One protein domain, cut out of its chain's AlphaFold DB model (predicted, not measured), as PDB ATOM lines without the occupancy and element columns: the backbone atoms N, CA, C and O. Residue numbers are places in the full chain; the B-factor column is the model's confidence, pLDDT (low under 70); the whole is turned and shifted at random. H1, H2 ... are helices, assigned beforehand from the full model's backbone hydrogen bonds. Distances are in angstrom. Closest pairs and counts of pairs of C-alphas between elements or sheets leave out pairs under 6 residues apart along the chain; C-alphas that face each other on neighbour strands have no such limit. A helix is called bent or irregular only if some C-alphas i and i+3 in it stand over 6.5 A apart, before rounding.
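AT A GLANCE: This is residues 2 to 50 of the 152 residues of the protein "Metal ABC transporter permease" of Nocardioidaceae bacterium (UniProt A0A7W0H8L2). One long straight helix, H4, makes most of the length, and three short helices, H1, H2 and H3, gather in a small head about its first part. H2 runs crosswise to the beginning of H4, H3 lies beyond that beginning, and H1 lies beside H4 farther along, while residues 38 to 50, of which 38 to 49 belong to H4, stick out free as an arm. The printed part has 49 residues with four named helices, in the order H1, H2, H3, H4, and no named strand, and its class is all helix. The whole is loose, with a radius of gyration of the C-alphas of 13.2 A, and spans 42 by 17 by 14 A.

IN THESE COORDINATES: H4, the longest helix, holds residues 27 to 49 and measures 32.7 A from C-alpha 27 at (136.473, 111.615, 111.400) to C-alpha 49 at (127.285, 142.792, 108.270). It is neither bent nor irregular, but only just: C-alphas 44 and 47 are 6.2 A apart. H2 holds residues 7 to 15 and measures 12.3 A. H3 holds residues 17 to 22 and measures 9.2 A. H1 holds residues 2 to 5, measures 5.3 A and begins with C-alpha 2 at (143.322, 125.014, 105.804).

HOW THE PARTS SIT: H4 touches H2 with residues 27 to 30 alone, and their closest C-alphas, those of Ser 13 and Val 27, are 6.1 A apart. The lines of H2 and H4 are only just about perpendicular, at 73 degrees. H3 and H4 only just touch, with 3 pairs of C-alphas within 8 A, and only at the corner by their link; H4 touches H3 with residue 27 alone. Their closest C-alphas, those of Asp 21 and Val 27, are 6.4 A apart, and they run opposite ways at a steep tilt of 43 degrees. H2 and H3 are close but not clearly touching, with the closest C-alphas, those of Phe 12 and Ala 20, 6.2 A apart; they run opposite ways at a steep tilt of 68 degrees, only just short of about perpendicular. H1 and H4 are near each other, with 6 pairs of C-alphas within 10 A. H1 and H2 meet only through their link, and H1 and H3 are apart. In H2 every O i to N i+4 pair is within hydrogen-bond range, in H4 17 of 19 are, in H3 0 of 2 are, beside 1 of 3 O i to N i+3 pairs, and H1 is too short for an O i to N i+4 pair.

THE WHOLE: The two C-alphas farthest apart, those of Val 22 and Ile 49, are 42.4 A apart. Without residues 38 to 50, which stand free, the remaining 36 residues span 25 by 16 by 14 A. The printed part has no cut, and the links H1 to H2, H2 to H3 and H3 to H4 are tight. The mean pLDDT of the printed part is 70.8; residues 2 to 29 are under 70, while H4 has a mean of 84.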
ATOM      1  N   VAL A   2     143.644 126.225 105.009       67.81
ATOM      2  CA  VAL A   2     143.322 125.014 105.804       67.81
ATOM      3  C   VAL A   2     142.321 124.083 105.099       67.81
ATOM      4  O   VAL A   2     142.571 122.886 104.999       67.81
ATOM      5  N   VAL A   3     141.242 124.640 104.535       69.00
ATOM      6  CA  VAL A   3     140.209 123.880 103.797       69.00
ATOM      7  C   VAL A   3     140.777 123.229 102.527       69.00
ATOM      8  O   VAL A   3     140.599 122.033 102.310       69.00
ATOM      9  N   PHE A   4     141.543 123.979 101.727       66.44
ATOM     10  CA  PHE A   4     142.185 123.464 100.509       66.44
ATOM     11  C   PHE A   4     143.222 122.365 100.803       66.44
ATOM     12  O   PHE A   4     143.247 121.350 100.115       66.44
ATOM     13  N   GLY A   5     144.030 122.504 101.863       64.19
ATOM     14  CA  GLY A   5     145.035 121.503 102.258       64.19
ATOM     15  C   GLY A   5     144.463 120.207 102.854       64.19
ATOM     16  O   GLY A   5     145.200 119.240 103.057       64.19
ATOM     17  N   ARG A   6     143.157 120.167 103.152       64.31
ATOM     18  CA  ARG A   6     142.450 118.997 103.702       64.31
ATOM     19  C   ARG A   6     141.319 118.495 102.805       64.31
ATOM     20  O   ARG A   6     140.591 117.601 103.218       64.31
ATOM     21  N   TYR A   7     141.221 118.979 101.565       62.88
ATOM     22  CA  TYR A   7     140.142 118.650 100.625       62.88
ATOM     23  C   TYR A   7     139.876 117.140 100.481       62.88
ATOM     24  O   TYR A   7     138.730 116.702 100.488       62.88
ATOM     25  N   ARG A   8     140.936 116.322 100.449       60.34
ATOM     26  CA  ARG A   8     140.826 114.856 100.366       60.34
ATOM     27  C   ARG A   8     140.223 114.230 101.633       60.34
ATOM     28  O   ARG A   8     139.417 113.318 101.524       60.34
ATOM     29  N   ALA A   9     140.569 114.740 102.817       61.12
ATOM     30  CA  ALA A   9     140.006 114.282 104.092       61.12
ATOM     31  C   ALA A   9     138.545 114.730 104.276       61.12
ATOM     32  O   ALA A   9     137.747 113.990 104.839       61.12
ATOM     33  N   LEU A  10     138.194 115.911 103.755       63.59
ATOM     34  CA  LEU A  10     136.817 116.407 103.715       63.59
ATOM     35  C   LEU A  10     135.941 115.547 102.800       63.59
ATOM     36  O   LEU A  10     134.864 115.130 103.204       63.59
ATOM     37  N   LEU A  11     136.444 115.202 101.611       63.81
ATOM     38  CA  LEU A  11     135.764 114.291 100.689       63.81
ATOM     39  C   LEU A  11     135.534 112.904 101.300       63.81
ATOM     40  O   LEU A  11     134.416 112.404 101.238       63.81
ATOM     41  N   PHE A  12     136.552 112.300 101.922       57.12
ATOM     42  CA  PHE A  12     136.401 110.992 102.570       57.12
ATOM     43  C   PHE A  12     135.404 111.024 103.734       57.12
ATOM     44  O   PHE A  12     134.589 110.119 103.857       57.12
ATOM     45  N   SER A  13     135.410 112.090 104.538       58.09
ATOM     46  CA  SER A  13     134.470 112.248 105.653       58.09
ATOM     47  C   SER A  13     133.019 112.459 105.207       58.09
ATOM     48  O   SER A  13     132.114 112.065 105.933       58.09
ATOM     49  N   THR A  14     132.779 113.122 104.071       59.72
ATOM     50  CA  THR A  14     131.418 113.418 103.588       59.72
ATOM     51  C   THR A  14     130.799 112.266 102.796       59.72
ATOM     52  O   THR A  14     129.580 112.130 102.801       59.72
ATOM     53  N   PHE A  15     131.607 111.448 102.113       53.62
ATOM     54  CA  PHE A  15     131.099 110.355 101.276       53.62
ATOM     55  C   PHE A  15     131.011 109.006 101.990       53.62
ATOM     56  O   PHE A  15     130.170 108.203 101.596       53.62
ATOM     57  N   ASP A  16     131.841 108.749 103.005       53.34
ATOM     58  CA  ASP A  16     131.813 107.466 103.712       53.34
ATOM     59  C   ASP A  16     132.386 107.579 105.142       53.34
ATOM     60  O   ASP A  16     133.556 107.261 105.389       53.34
ATOM     61  N   PRO A  17     131.595 108.093 106.104       57.19
ATOM     62  CA  PRO A  17     132.033 108.221 107.493       57.19
ATOM     63  C   PRO A  17     132.335 106.863 108.149       57.19
ATOM     64  O   PRO A  17     133.164 106.817 109.057       57.19
ATOM     65  N   GLU A  18     131.725 105.770 107.672       51.22
ATOM     66  CA  GLU A  18     131.942 104.416 108.194       51.22
ATOM     67  C   GLU A  18     133.250 103.806 107.666       51.22
ATOM     68  O   GLU A  18     134.024 103.274 108.456       51.22
ATOM     69  N   VAL A  19     133.590 103.956 106.378       48.31
ATOM     70  CA  VAL A  19     134.875 103.466 105.824       48.31
ATOM     71  C   VAL A  19     136.062 104.359 106.220       48.31
ATOM     72  O   VAL A  19     137.198 103.879 106.326       48.31
ATOM     73  N   ALA A  20     135.837 105.646 106.499       51.28
ATOM     74  CA  ALA A  20     136.883 106.571 106.946       51.28
ATOM     75  C   ALA A  20     137.445 106.226 108.338       51.28
ATOM     76  O   ALA A  20     138.654 106.379 108.556       51.28
ATOM     77  N   ASP A  21     136.606 105.711 109.244       52.91
ATOM     78  CA  ASP A  21     137.029 105.291 110.586       52.91
ATOM     79  C   ASP A  21     137.901 104.022 110.523       52.91
ATOM     80  O   ASP A  21     138.948 103.940 111.167       52.91
ATOM     81  N   VAL A  22     137.566 103.091 109.618       49.09
ATOM     82  CA  VAL A  22     138.368 101.878 109.344       49.09
ATOM     83  C   VAL A  22     139.691 102.212 108.631       49.09
ATOM     84  O   VAL A  22     140.684 101.500 108.776       49.09
ATOM     85  N   SER A  23     139.748 103.337 107.909       48.47
ATOM     86  CA  SER A  23     140.932 103.819 107.175       48.47
ATOM     87  C   SER A  23     141.934 104.610 108.041       48.47
ATOM     88  O   SER A  23     142.931 105.120 107.524       48.47
ATOM     89  N   GLY A  24     141.691 104.743 109.351       53.38
ATOM     90  CA  GLY A  24     142.595 105.415 110.297       53.38
ATOM     91  C   GLY A  24     142.502 106.948 110.320       53.38
ATOM     92  O   GLY A  24     143.311 107.610 110.981       53.38
ATOM     93  N   VAL A  25     141.518 107.542 109.635       56.47
ATOM     94  CA  VAL A  25     141.252 108.984 109.688       56.47
ATOM     95  C   VAL A  25     140.232 109.240 110.789       56.47
ATOM     96  O   VAL A  25     139.083 108.846 110.685       56.47
ATOM     97  N   ARG A  26     140.645 109.945 111.848       61.25
ATOM     98  CA  ARG A  26     139.766 110.326 112.967       61.25
ATOM     99  C   ARG A  26     138.715 111.328 112.480       61.25
ATOM    100  O   ARG A  26     138.943 112.536 112.581       61.25
ATOM    101  N   VAL A  27     137.592 110.833 111.960       64.19
ATOM    102  CA  VAL A  27     136.473 111.615 111.400       64.19
ATOM    103  C   VAL A  27     136.054 112.733 112.358       64.19
ATOM    104  O   VAL A  27     135.983 113.894 111.959       64.19
ATOM    105  N   ALA A  28     135.966 112.423 113.656       67.31
ATOM    106  CA  ALA A  28     135.644 113.383 114.714       67.31
ATOM    107  C   ALA A  28     136.587 114.602 114.781       67.31
ATOM    108  O   ALA A  28     136.158 115.705 115.109       67.31
ATOM    109  N   ARG A  29     137.881 114.448 114.461       69.19
ATOM    110  CA  ARG A  29     138.829 115.579 114.455       69.19
ATOM    111  C   ARG A  29     138.670 116.453 113.221       69.19
ATOM    112  O   ARG A  29     138.861 117.662 113.312       69.19
ATOM    113  N   THR A  30     138.365 115.851 112.077       71.44
ATOM    114  CA  THR A  30     138.124 116.589 110.833       71.44
ATOM    115  C   THR A  30     136.834 117.395 110.940       71.44
ATOM    116  O   THR A  30     136.837 118.573 110.590       71.44
ATOM    117  N   ASP A  31     135.781 116.798 111.498       74.38
ATOM    118  CA  ASP A  31     134.508 117.470 111.762       74.38
ATOM    119  C   ASP A  31     134.668 118.620 112.771       74.38
ATOM    120  O   ASP A  31     134.317 119.761 112.474       74.38
ATOM    121  N   ALA A  32     135.349 118.380 113.899       79.44
ATOM    122  CA  ALA A  32     135.644 119.432 114.872       79.44
ATOM    123  C   ALA A  32     136.463 120.590 114.267       79.44
ATOM    124  O   ALA A  32     136.196 121.757 114.549       79.44
ATOM    125  N   LEU A  33     137.447 120.294 113.407       80.50
ATOM    126  CA  LEU A  33     138.218 121.323 112.704       80.50
ATOM    127  C   LEU A  33     137.358 122.117 111.717       80.50
ATOM    128  O   LEU A  33     137.527 123.332 111.619       80.50
ATOM    129  N   LEU A  34     136.442 121.465 110.999       81.00
ATOM    130  CA  LEU A  34     135.498 122.146 110.116       81.00
ATOM    131  C   LEU A  34     134.560 123.059 110.892       81.00
ATOM    132  O   LEU A  34     134.433 124.226 110.528       81.00
ATOM    133  N   MET A  35     133.951 122.560 111.968       86.62
ATOM    134  CA  MET A  35     133.087 123.360 112.835       86.62
ATOM    135  C   MET A  35     133.842 124.557 113.418       86.62
ATOM    136  O   MET A  35     133.305 125.663 113.469       86.62
ATOM    137  N   LEU A  36     135.109 124.377 113.800       89.56
ATOM    138  CA  LEU A  36     135.946 125.452 114.327       89.56
ATOM    139  C   LEU A  36     136.268 126.508 113.260       89.56
ATOM    140  O   LEU A  36     136.115 127.700 113.507       89.56
ATOM    141  N   VAL A  37     136.665 126.098 112.054       88.19
ATOM    142  CA  VAL A  37     136.942 127.041 110.957       88.19
ATOM    143  C   VAL A  37     135.669 127.770 110.522       88.19
ATOM    144  O   VAL A  37     135.698 128.984 110.326       88.19
ATOM    145  N   LEU A  38     134.552 127.050 110.393       89.56
ATOM    146  CA  LEU A  38     133.268 127.616 109.990       89.56
ATOM    147  C   LEU A  38     132.733 128.594 111.040       89.56
ATOM    148  O   LEU A  38     132.333 129.699 110.687       89.56
ATOM    149  N   SER A  39     132.766 128.225 112.323       92.94
ATOM    150  CA  SER A  39     132.321 129.105 113.409       92.94
ATOM    151  C   SER A  39     133.158 130.378 113.480       92.94
ATOM    152  O   SER A  39     132.587 131.462 113.512       92.94
ATOM    153  N   LEU A  40     134.490 130.281 113.410       92.62
ATOM    154  CA  LEU A  40     135.364 131.457 113.377       92.62
ATOM    155  C   LEU A  40     135.075 132.357 112.170       92.62
ATOM    156  O   LEU A  40     134.990 133.575 112.324       92.62
ATOM    157  N   ALA A  41     134.888 131.776 110.982       89.88
ATOM    158  CA  ALA A  41     134.568 132.536 109.775       89.88
ATOM    159  C   ALA A  41     133.221 133.270 109.890       89.88
ATOM    160  O   ALA A  41     133.125 134.454 109.552       89.88
ATOM    161  N   ILE A  42     132.190 132.590 110.404       91.06
ATOM    162  CA  ILE A  42     130.872 133.186 110.638       91.06
ATOM    163  C   ILE A  42     130.993 134.307 111.672       91.06
ATOM    164  O   ILE A  42     130.651 135.444 111.360       91.06
ATOM    165  N   LEU A  43     131.539 134.031 112.860       93.38
ATOM    166  CA  LEU A  43     131.677 135.006 113.950       93.38
ATOM    167  C   LEU A  43     132.450 136.266 113.531       93.38
ATOM    168  O   LEU A  43     132.062 137.377 113.900       93.38
ATOM    169  N   ALA A  44     133.505 136.116 112.724       90.69
ATOM    170  CA  ALA A  44     134.252 137.247 112.180       90.69
ATOM    171  C   ALA A  44     133.389 138.125 111.254       90.69
ATOM    172  O   ALA A  44     133.462 139.351 111.314       90.69
ATOM    173  N   THR A  45     132.534 137.510 110.434       88.38
ATOM    174  CA  THR A  45     131.684 138.220 109.462       88.38
ATOM    175  C   THR A  45     130.441 138.838 110.113       88.38
ATOM    176  O   THR A  45     129.975 139.895 109.681       88.38
ATOM    177  N   LEU A  46     129.922 138.228 111.187       91.06
ATOM    178  CA  LEU A  46     128.742 138.712 111.916       91.06
ATOM    179  C   LEU A  46     128.896 140.157 112.408       91.06
ATOM    180  O   LEU A  46     127.920 140.902 112.375       91.06
ATOM    181  N   ASN A  47     130.101 140.565 112.813       86.00
ATOM    182  CA  ASN A  47     130.368 141.927 113.291       86.00
ATOM    183  C   ASN A  47     130.364 142.985 112.177       86.00
ATOM    184  O   ASN A  47     130.155 144.161 112.456       86.00
ATOM    185  N   ILE A  48     130.607 142.588 110.926       85.50
ATOM    186  CA  ILE A  48     130.714 143.515 109.791       85.50
ATOM    187  C   ILE A  48     129.329 143.798 109.206       85.50
ATOM    188  O   ILE A  48     129.020 144.932 108.852       85.50
ATOM    189  N   ILE A  49     128.509 142.752 109.077       85.56
ATOM    190  CA  ILE A  49     127.285 142.792 108.270       85.56
ATOM    191  C   ILE A  49     126.019 142.573 109.117       85.56
ATOM    192  O   ILE A  49     124.951 143.072 108.779       85.56
ATOM    193  N   GLY A  50     126.114 141.871 110.246       86.12
ATOM    194  CA  GLY A  50     124.964 141.473 111.060       86.12
ATOM    195  C   GLY A  50     124.443 140.068 110.736       86.12
ATOM    196  O   GLY A  50     124.635 139.527 109.645       86.12
TER     197      GLY A  50